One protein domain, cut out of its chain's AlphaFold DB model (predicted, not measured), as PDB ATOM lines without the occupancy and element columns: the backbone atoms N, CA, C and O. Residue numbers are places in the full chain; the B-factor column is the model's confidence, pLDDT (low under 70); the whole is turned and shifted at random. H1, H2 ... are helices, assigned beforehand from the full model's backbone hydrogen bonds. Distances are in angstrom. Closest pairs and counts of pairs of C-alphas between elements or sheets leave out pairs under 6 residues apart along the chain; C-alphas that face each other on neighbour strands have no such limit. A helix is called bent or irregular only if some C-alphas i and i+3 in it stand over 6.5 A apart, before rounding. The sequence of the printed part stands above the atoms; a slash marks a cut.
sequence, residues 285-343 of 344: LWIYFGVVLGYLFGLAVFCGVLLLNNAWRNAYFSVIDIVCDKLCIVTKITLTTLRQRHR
ATOM      1  N   LEU A 285     -37.052 -11.767  19.429       71.88
ATOM      2  CA  LEU A 285     -35.738 -11.880  18.794       71.88
ATOM      3  C   LEU A 285     -34.907 -13.001  19.424       71.88
ATOM      4  O   LEU A 285     -34.364 -13.821  18.689       71.88
ATOM      5  N   TRP A 286     -34.841 -13.099  20.755       74.62
ATOM      6  CA  TRP A 286     -34.131 -14.195  21.430       74.62
ATOM      7  C   TRP A 286     -34.743 -15.562  21.126       74.62
ATOM      8  O   TRP A 286     -34.003 -16.518  20.897       74.62
ATOM      9  N   ILE A 287     -36.074 -15.660  21.077       78.50
ATOM     10  CA  ILE A 287     -36.775 -16.887  20.687       78.50
ATOM     11  C   ILE A 287     -36.439 -17.235  19.236       78.50
ATOM     12  O   ILE A 287     -36.086 -18.375  18.947       78.50
ATOM     13  N   TYR A 288     -36.476 -16.259  18.330       81.81
ATOM     14  CA  TYR A 288     -36.164 -16.468  16.921       81.81
ATOM     15  C   TYR A 288     -34.704 -16.893  16.713       81.81
ATOM     16  O   TYR A 288     -34.444 -17.911  16.071       81.81
ATOM     17  N   PHE A 289     -33.747 -16.188  17.321       87.38
ATOM     18  CA  PHE A 289     -32.334 -16.574  17.302       87.38
ATOM     19  C   PHE A 289     -32.117 -17.950  17.935       87.38
ATOM     20  O   PHE A 289     -31.353 -18.749  17.397       87.38
ATOM     21  N   GLY A 290     -32.815 -18.260  19.028       91.81
ATOM     22  CA  GLY A 290     -32.766 -19.563  19.688       91.81
ATOM     23  C   GLY A 290     -33.280 -20.695  18.800       91.81
ATOM     24  O   GLY A 290     -32.635 -21.739  18.709       91.81
ATOM     25  N   VAL A 291     -34.389 -20.483  18.087       93.38
ATOM     26  CA  VAL A 291     -34.941 -21.454  17.130       93.38
ATOM     27  C   VAL A 291     -33.989 -21.656  15.952       93.38
ATOM     28  O   VAL A 291     -33.708 -22.797  15.592       93.38
ATOM     29  N   VAL A 292     -33.444 -20.577  15.382       93.06
ATOM     30  CA  VAL A 292     -32.514 -20.658  14.245       93.06
ATOM     31  C   VAL A 292     -31.216 -21.363  14.645       93.06
ATOM     32  O   VAL A 292     -30.789 -22.298  13.967       93.06
ATOM     33  N   LEU A 293     -30.607 -20.977  15.768       94.94
ATOM     34  CA  LEU A 293     -29.389 -21.617  16.275       94.94
ATOM     35  C   LEU A 293     -29.638 -23.077  16.669       94.94
ATOM     36  O   LEU A 293     -28.825 -23.943  16.344       94.94
ATOM     37  N   GLY A 294     -30.771 -23.364  17.312       95.06
ATOM     38  CA  GLY A 294     -31.177 -24.719  17.679       95.06
ATOM     39  C   GLY A 294     -31.386 -25.614  16.460       95.06
ATOM     40  O   GLY A 294     -30.922 -26.754  16.449       95.06
ATOM     41  N   TYR A 295     -32.007 -25.089  15.402       94.12
ATOM     42  CA  TYR A 295     -32.177 -25.803  14.140       94.12
ATOM     43  C   TYR A 295     -30.831 -26.097  13.465       94.12
ATOM     44  O   TYR A 295     -30.578 -27.237  13.081       94.12
ATOM     45  N   LEU A 296     -29.938 -25.104  13.370       95.19
ATOM     46  CA  LEU A 296     -28.606 -25.283  12.781       95.19
ATOM     47  C   LEU A 296     -27.771 -26.307  13.557       95.19
ATOM     48  O   LEU A 296     -27.139 -27.175  12.953       95.19
ATOM     49  N   PHE A 297     -27.802 -26.247  14.890       95.38
ATOM     50  CA  PHE A 297     -27.094 -27.201  15.738       95.38
ATOM     51  C   PHE A 297     -27.682 -28.612  15.620       95.38
ATOM     52  O   PHE A 297     -26.941 -29.575  15.429       95.38
ATOM     53  N   GLY A 298     -29.011 -28.743  15.661       94.56
ATOM     54  CA  GLY A 298     -29.700 -30.023  15.488       94.56
ATOM     55  C   GLY A 298     -29.408 -30.662  14.130       94.56
ATOM     56  O   GLY A 298     -29.094 -31.852  14.062       94.56
ATOM     57  N   LEU A 299     -29.421 -29.866  13.058       93.56
ATOM     58  CA  LEU A 299     -29.074 -30.321  11.714       93.56
ATOM     59  C   LEU A 299     -27.606 -30.760  11.626       93.56
ATOM     60  O   LEU A 299     -27.316 -31.795  11.026       93.56
ATOM     61  N   ALA A 300     -26.685 -30.019  12.249       91.81
ATOM     62  CA  ALA A 300     -25.266 -30.364  12.274       91.81
ATOM     63  C   ALA A 300     -25.001 -31.674  13.032       91.81
ATOM     64  O   ALA A 300     -24.259 -32.523  12.539       91.81
ATOM     65  N   VAL A 301     -25.643 -31.880  14.189       93.75
ATOM     66  CA  VAL A 301     -25.556 -33.139  14.952       93.75
ATOM     67  C   VAL A 301     -26.133 -34.296  14.143       93.75
ATOM     68  O   VAL A 301     -25.493 -35.341  14.028       93.75
ATOM     69  N   PHE A 302     -27.303 -34.107  13.532       91.00
ATOM     70  CA  PHE A 302     -27.932 -35.119  12.686       91.00
ATOM     71  C   PHE A 302     -27.033 -35.517  11.505       91.00
ATOM     72  O   PHE A 302     -26.753 -36.702  11.308       91.00
ATOM     73  N   CYS A 303     -26.501 -34.537  10.769       87.00
ATOM     74  CA  CYS A 303     -25.558 -34.786   9.678       87.00
ATOM     75  C   CYS A 303     -24.272 -35.454  10.183       87.00
ATOM     76  O   CYS A 303     -23.780 -36.389   9.555       87.00
ATOM     77  N   GLY A 304     -23.753 -35.033  11.340       89.12
ATOM     78  CA  GLY A 304     -22.582 -35.636  11.976       89.12
ATOM     79  C   GLY A 304     -22.783 -37.117  12.303       89.12
ATOM     80  O   GLY A 304     -21.921 -37.935  11.985       89.12
ATOM     81  N   VAL A 305     -23.940 -37.495  12.856       89.00
ATOM     82  CA  VAL A 305     -24.279 -38.902  13.142       89.00
ATOM     83  C   VAL A 305     -24.327 -39.737  11.858       89.00
ATOM     84  O   VAL A 305     -23.786 -40.844  11.833       89.00
ATOM     85  N   LEU A 306     -24.910 -39.209  10.777       86.94
ATOM     86  CA  LEU A 306     -24.945 -39.898   9.480       86.94
ATOM     87  C   LEU A 306     -23.556 -40.012   8.827       86.94
ATOM     88  O   LEU A 306     -23.279 -40.994   8.139       86.94
ATOM     89  N   LEU A 307     -22.667 -39.038   9.033       83.69
ATOM     90  CA  LEU A 307     -21.298 -39.090   8.509       83.69
ATOM     91  C   LEU A 307     -20.420 -40.079   9.281       83.69
ATOM     92  O   LEU A 307     -19.618 -40.785   8.672       83.69
ATOM     93  N   LEU A 308     -20.585 -40.153  10.602       85.94
ATOM     94  CA  LEU A 308     -19.748 -40.978  11.474       85.94
ATOM     95  C   LEU A 308     -20.215 -42.433  11.555       85.94
ATOM     96  O   LEU A 308     -19.401 -43.314  11.837       85.94
ATOM     97  N   ASN A 309     -21.499 -42.712  11.309       86.50
ATOM     98  CA  ASN A 309     -22.033 -44.062  11.429       86.50
ATOM     99  C   ASN A 309     -22.653 -44.581  10.126       86.50
ATOM    100  O   ASN A 309     -23.791 -44.280   9.764       86.50
ATOM    101  N   ASN A 310     -21.901 -45.466   9.468       81.44
ATOM    102  CA  ASN A 310     -22.291 -46.102   8.213       81.44
ATOM    103  C   ASN A 310     -23.604 -46.904   8.319       81.44
ATOM    104  O   ASN A 310     -24.331 -46.988   7.332       81.44
ATOM    105  N   ALA A 311     -23.937 -47.472   9.486       88.12
ATOM    106  CA  ALA A 311     -25.172 -48.238   9.664       88.12
ATOM    107  C   ALA A 311     -26.409 -47.324   9.700       88.12
ATOM    108  O   ALA A 311     -27.386 -47.588   8.998       88.12
ATOM    109  N   TRP A 312     -26.341 -46.215  10.446       81.88
ATOM    110  CA  TRP A 312     -27.426 -45.226  10.504       81.88
ATOM    111  C   TRP A 312     -27.610 -44.501   9.173       81.88
ATOM    112  O   TRP A 312     -28.745 -44.296   8.749       81.88
ATOM    113  N   ARG A 313     -26.511 -44.194   8.470       86.06
ATOM    114  CA  ARG A 313     -26.555 -43.643   7.110       86.06
ATOM    115  C   ARG A 313     -27.346 -44.531   6.160       86.06
ATOM    116  O   ARG A 313     -28.267 -44.062   5.498       86.06
ATOM    117  N   ASN A 314     -27.001 -45.813   6.114       83.62
ATOM    118  CA  ASN A 314     -27.623 -46.751   5.187       83.62
ATOM    119  C   ASN A 314     -29.097 -47.005   5.541       83.62
ATOM    120  O   ASN A 314     -29.937 -47.050   4.646       83.62
ATOM    121  N   ALA A 315     -29.428 -47.116   6.832       87.62
ATOM    122  CA  ALA A 315     -30.812 -47.257   7.282       87.62
ATOM    123  C   ALA A 315     -31.660 -46.020   6.937       87.62
ATOM    124  O   ALA A 315     -32.774 -46.159   6.436       87.62
ATOM    125  N   TYR A 316     -31.122 -44.816   7.150       87.00
ATOM    126  CA  TYR A 316     -31.809 -43.564   6.836       87.00
ATOM    127  C   TYR A 316     -32.102 -43.420   5.337       87.00
ATOM    128  O   TYR A 316     -33.253 -43.190   4.964       87.00
ATOM    129  N   PHE A 317     -31.101 -43.619   4.472       87.25
ATOM    130  CA  PHE A 317     -31.313 -43.547   3.021       87.25
ATOM    131  C   PHE A 317     -32.252 -44.646   2.513       87.25
ATOM    132  O   PHE A 317     -33.107 -44.359   1.685       87.25
ATOM    133  N   SER A 318     -32.206 -45.853   3.085       88.69
ATOM    134  CA  SER A 318     -33.161 -46.914   2.744       88.69
ATOM    135  C   SER A 318     -34.613 -46.521   3.045       88.69
ATOM    136  O   SER A 318     -35.506 -46.822   2.254       88.69
ATOM    137  N   VAL A 319     -34.872 -45.818   4.153       87.06
ATOM    138  CA  VAL A 319     -36.216 -45.308   4.468       87.06
ATOM    139  C   VAL A 319     -36.635 -44.214   3.485       87.06
ATOM    140  O   VAL A 319     -37.783 -44.218   3.035       87.06
ATOM    141  N   ILE A 320     -35.726 -43.304   3.122       87.38
ATOM    142  CA  ILE A 320     -35.998 -42.272   2.110       87.38
ATOM    143  C   ILE A 320     -36.359 -42.906   0.770       87.38
ATOM    144  O   ILE A 320     -37.357 -42.502   0.176       87.38
ATOM    145  N   ASP A 321     -35.602 -43.906   0.323       87.50
ATOM    146  CA  ASP A 321     -35.855 -44.595  -0.944       87.50
ATOM    147  C   ASP A 321     -37.245 -45.252  -0.939       87.50
ATOM    148  O   ASP A 321     -38.026 -45.058  -1.869       87.50
ATOM    149  N   ILE A 322     -37.631 -45.906   0.165       88.19
ATOM    150  CA  ILE A 322     -38.973 -46.494   0.331       88.19
ATOM    151  C   ILE A 322     -40.077 -45.428   0.236       88.19
ATOM    152  O   ILE A 322     -41.137 -45.670  -0.354       88.19
ATOM    153  N   VAL A 323     -39.872 -44.253   0.835       85.81
ATOM    154  CA  VAL A 323     -40.846 -43.150   0.786       85.81
ATOM    155  C   VAL A 323     -40.921 -42.552  -0.619       85.81
ATOM    156  O   VAL A 323     -42.026 -42.324  -1.121       85.81
ATOM    157  N   CYS A 324     -39.780 -42.340  -1.276       82.69
ATOM    158  CA  CYS A 324     -39.709 -41.824  -2.641       82.69
ATOM    159  C   CYS A 324     -40.380 -42.774  -3.638       82.69
ATOM    160  O   CYS A 324     -41.156 -42.317  -4.477       82.69
ATOM    161  N   ASP A 325     -40.180 -44.083  -3.497       86.94
ATOM    162  CA  ASP A 325     -40.841 -45.092  -4.326       86.94
ATOM    163  C   ASP A 325     -42.359 -45.064  -4.141       86.94
ATOM    164  O   ASP A 325     -43.112 -45.037  -5.121       86.94
ATOM    165  N   LYS A 326     -42.839 -44.980  -2.893       82.75
ATOM    166  CA  LYS A 326     -44.277 -44.844  -2.610       82.75
ATOM    167  C   LYS A 326     -44.860 -43.568  -3.214       82.75
ATOM    168  O   LYS A 326     -45.914 -43.628  -3.846       82.75
ATOM    169  N   LEU A 327     -44.178 -42.432  -3.074       85.31
ATOM    170  CA  LEU A 327     -44.607 -41.163  -3.671       85.31
ATOM    171  C   LEU A 327     -44.586 -41.216  -5.201       85.31
ATOM    172  O   LEU A 327     -45.516 -40.716  -5.837       85.31
ATOM    173  N   CYS A 328     -43.588 -41.861  -5.808       83.75
ATOM    174  CA  CYS A 328     -43.509 -42.054  -7.255       83.75
ATOM    175  C   CYS A 328     -44.662 -42.926  -7.776       83.75
ATOM    176  O   CYS A 328     -45.225 -42.642  -8.834       83.75
ATOM    177  N   ILE A 329     -45.036 -43.973  -7.041       88.19
ATOM    178  CA  ILE A 329     -46.170 -44.835  -7.394       88.19
ATOM    179  C   ILE A 329     -47.482 -44.054  -7.290       88.19
ATOM    180  O   ILE A 329     -48.266 -44.060  -8.237       88.19
ATOM    181  N   VAL A 330     -47.705 -43.330  -6.187       86.44
ATOM    182  CA  VAL A 330     -48.922 -42.524  -5.991       86.44
ATOM    183  C   VAL A 330     -49.039 -41.444  -7.063       86.44
ATOM    184  O   VAL A 330     -50.092 -41.310  -7.679       86.44
ATOM    185  N   THR A 331     -47.960 -40.717  -7.356       84.31
ATOM    186  CA  THR A 331     -47.962 -39.704  -8.424       84.31
ATOM    187  C   THR A 331     -48.216 -40.324  -9.792       84.31
ATOM    188  O   THR A 331     -49.047 -39.796 -10.527       84.31
ATOM    189  N   LYS A 332     -47.602 -41.467 -10.130       85.56
ATOM    190  CA  LYS A 332     -47.897 -42.189 -11.382       85.56
ATOM    191  C   LYS A 332     -49.367 -42.591 -11.478       85.56
ATOM    192  O   LYS A 332     -49.975 -42.326 -12.513       85.56
ATOM    193  N   ILE A 333     -49.944 -43.162 -10.418       85.56
ATOM    194  CA  ILE A 333     -51.357 -43.569 -10.373       85.56
ATOM    195  C   ILE A 333     -52.265 -42.347 -10.547       85.56
ATOM    196  O   ILE A 333     -53.108 -42.329 -11.446       85.56
ATOM    197  N   THR A 334     -52.058 -41.292  -9.760       79.50
ATOM    198  CA  THR A 334     -52.838 -40.049  -9.841       79.50
ATOM    199  C   THR A 334     -52.747 -39.419 -11.231       79.50
ATOM    200  O   THR A 334     -53.767 -39.026 -11.800       79.50
ATOM    201  N   LEU A 335     -51.558 -39.392 -11.838       82.81
ATOM    202  CA  LEU A 335     -51.341 -38.837 -13.173       82.81
ATOM    203  C   LEU A 335     -51.997 -39.690 -14.273       82.81
ATOM    204  O   LEU A 335     -52.541 -39.142 -15.236       82.81
ATOM    205  N   THR A 336     -52.017 -41.020 -14.129       79.25
ATOM    206  CA  THR A 336     -52.769 -41.907 -15.035       79.25
ATOM    207  C   THR A 336     -54.281 -41.735 -14.908       79.25
ATOM    208  O   THR A 336     -54.965 -41.661 -15.931       79.25
ATOM    209  N   THR A 337     -54.804 -41.579 -13.691       74.75
ATOM    210  CA  THR A 337     -56.232 -41.331 -13.437       74.75
ATOM    211  C   THR A 337     -56.672 -39.980 -14.007       74.75
ATOM    212  O   THR A 337     -57.731 -39.878 -14.630       74.75
ATOM    213  N   LEU A 338     -55.833 -38.945 -13.880       76.31
ATOM    214  CA  LEU A 338     -56.068 -37.630 -14.486       76.31
ATOM    215  C   LEU A 338     -56.050 -37.687 -16.021       76.31
ATOM    216  O   LEU A 338     -56.940 -37.132 -16.665       76.31
ATOM    217  N   ARG A 339     -55.105 -38.420 -16.628       76.50
ATOM    218  CA  ARG A 339     -55.065 -38.623 -18.090       76.50
ATOM    219  C   ARG A 339     -56.275 -39.387 -18.630       76.50
ATOM    220  O   ARG A 339     -56.712 -39.096 -19.740       76.50
ATOM    221  N   GLN A 340     -56.823 -40.346 -17.882       73.44
ATOM    222  CA  GLN A 340     -58.047 -41.053 -18.277       73.44
ATOM    223  C   GLN A 340     -59.292 -40.163 -18.190       73.44
ATOM    224  O   GLN A 340     -60.153 -40.254 -19.062       73.44
ATOM    225  N   ARG A 341     -59.368 -39.266 -17.197       71.81
ATOM    226  CA  ARG A 341     -60.433 -38.251 -17.105       71.81
ATOM    227  C   ARG A 341     -60.404 -37.243 -18.252       71.81
ATOM    228  O   ARG A 341     -61.461 -36.797 -18.657       71.81
ATOM    229  N   HIS A 342     -59.226 -36.918 -18.779       69.25
ATOM    230  CA  HIS A 342     -59.071 -35.946 -19.868       69.25
ATOM    231  C   HIS A 342     -59.285 -36.542 -21.281       69.25
ATOM    232  O   HIS A 342     -59.279 -35.808 -22.268       69.25
ATOM    233  N   ARG A 343     -59.424 -37.873 -21.402       60.34
ATOM    234  CA  ARG A 343     -59.693 -38.594 -22.667       60.34
ATOM    235  C   ARG A 343     -61.152 -39.057 -22.826       60.34
ATOM    236  O   ARG A 343     -61.459 -39.659 -23.852       60.34
TER     237      ARG A 343
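This is residues 285 to 343 of the 344 residues of the protein "probable LRR receptor-like serine/threonine-protein kinase At4g36180" of Ananas comosus (UniProt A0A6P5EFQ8). Two long helices, H1 and then the longer H2, meet near their ends at one corner and make a wide, open L, with nothing filling the space between the two arms. Away from the corner both arms stand free, H1 with residues 285 to 302 and H2 with residues 318 to 341. The printed part has 59 residues with two named helices, H1 then H2 along the chain, and no named strand; the class is all helix. It is extended, with a radius of gyration of the C-alphas of 19.3 A, and only just flat, spanning 55 by 37 by 9 A.

H1 runs from Leu 285 to Leu 308, 34.0 A from first to last C-alpha, beginning at C-alpha 285 (-35.738, -11.880, 18.794) and ending at C-alpha 308 (-19.748, -40.978, 11.474). Asn 309 is the one residue between the helices. H2 runs from Asn 310 to Arg 341, 46.4 A from first to last C-alpha, and ends at C-alpha 341 (-60.433, -38.251, -17.105). Neither helix is bent.

H1 and H2 touch only at the corner by their tight link, H1 with residues 305 to 307 alone and H2 with residues 312 to 313 alone. Their closest C-alphas, those of Leu 306 and Arg 313, are 4.7 A apart. Their lines are about perpendicular, at 73 degrees, and their centres are 27.5 A apart. In both H1 and H2 every O i to N i+4 pair is within hydrogen-bond range.

The two C-alphas farthest apart, those of Trp 286 and Arg 343, are 56.5 A from each other. The printed part has no cut and no long link. The mean pLDDT of the printed part is 85.1, and residues 342 to 343, after H2, are under 70.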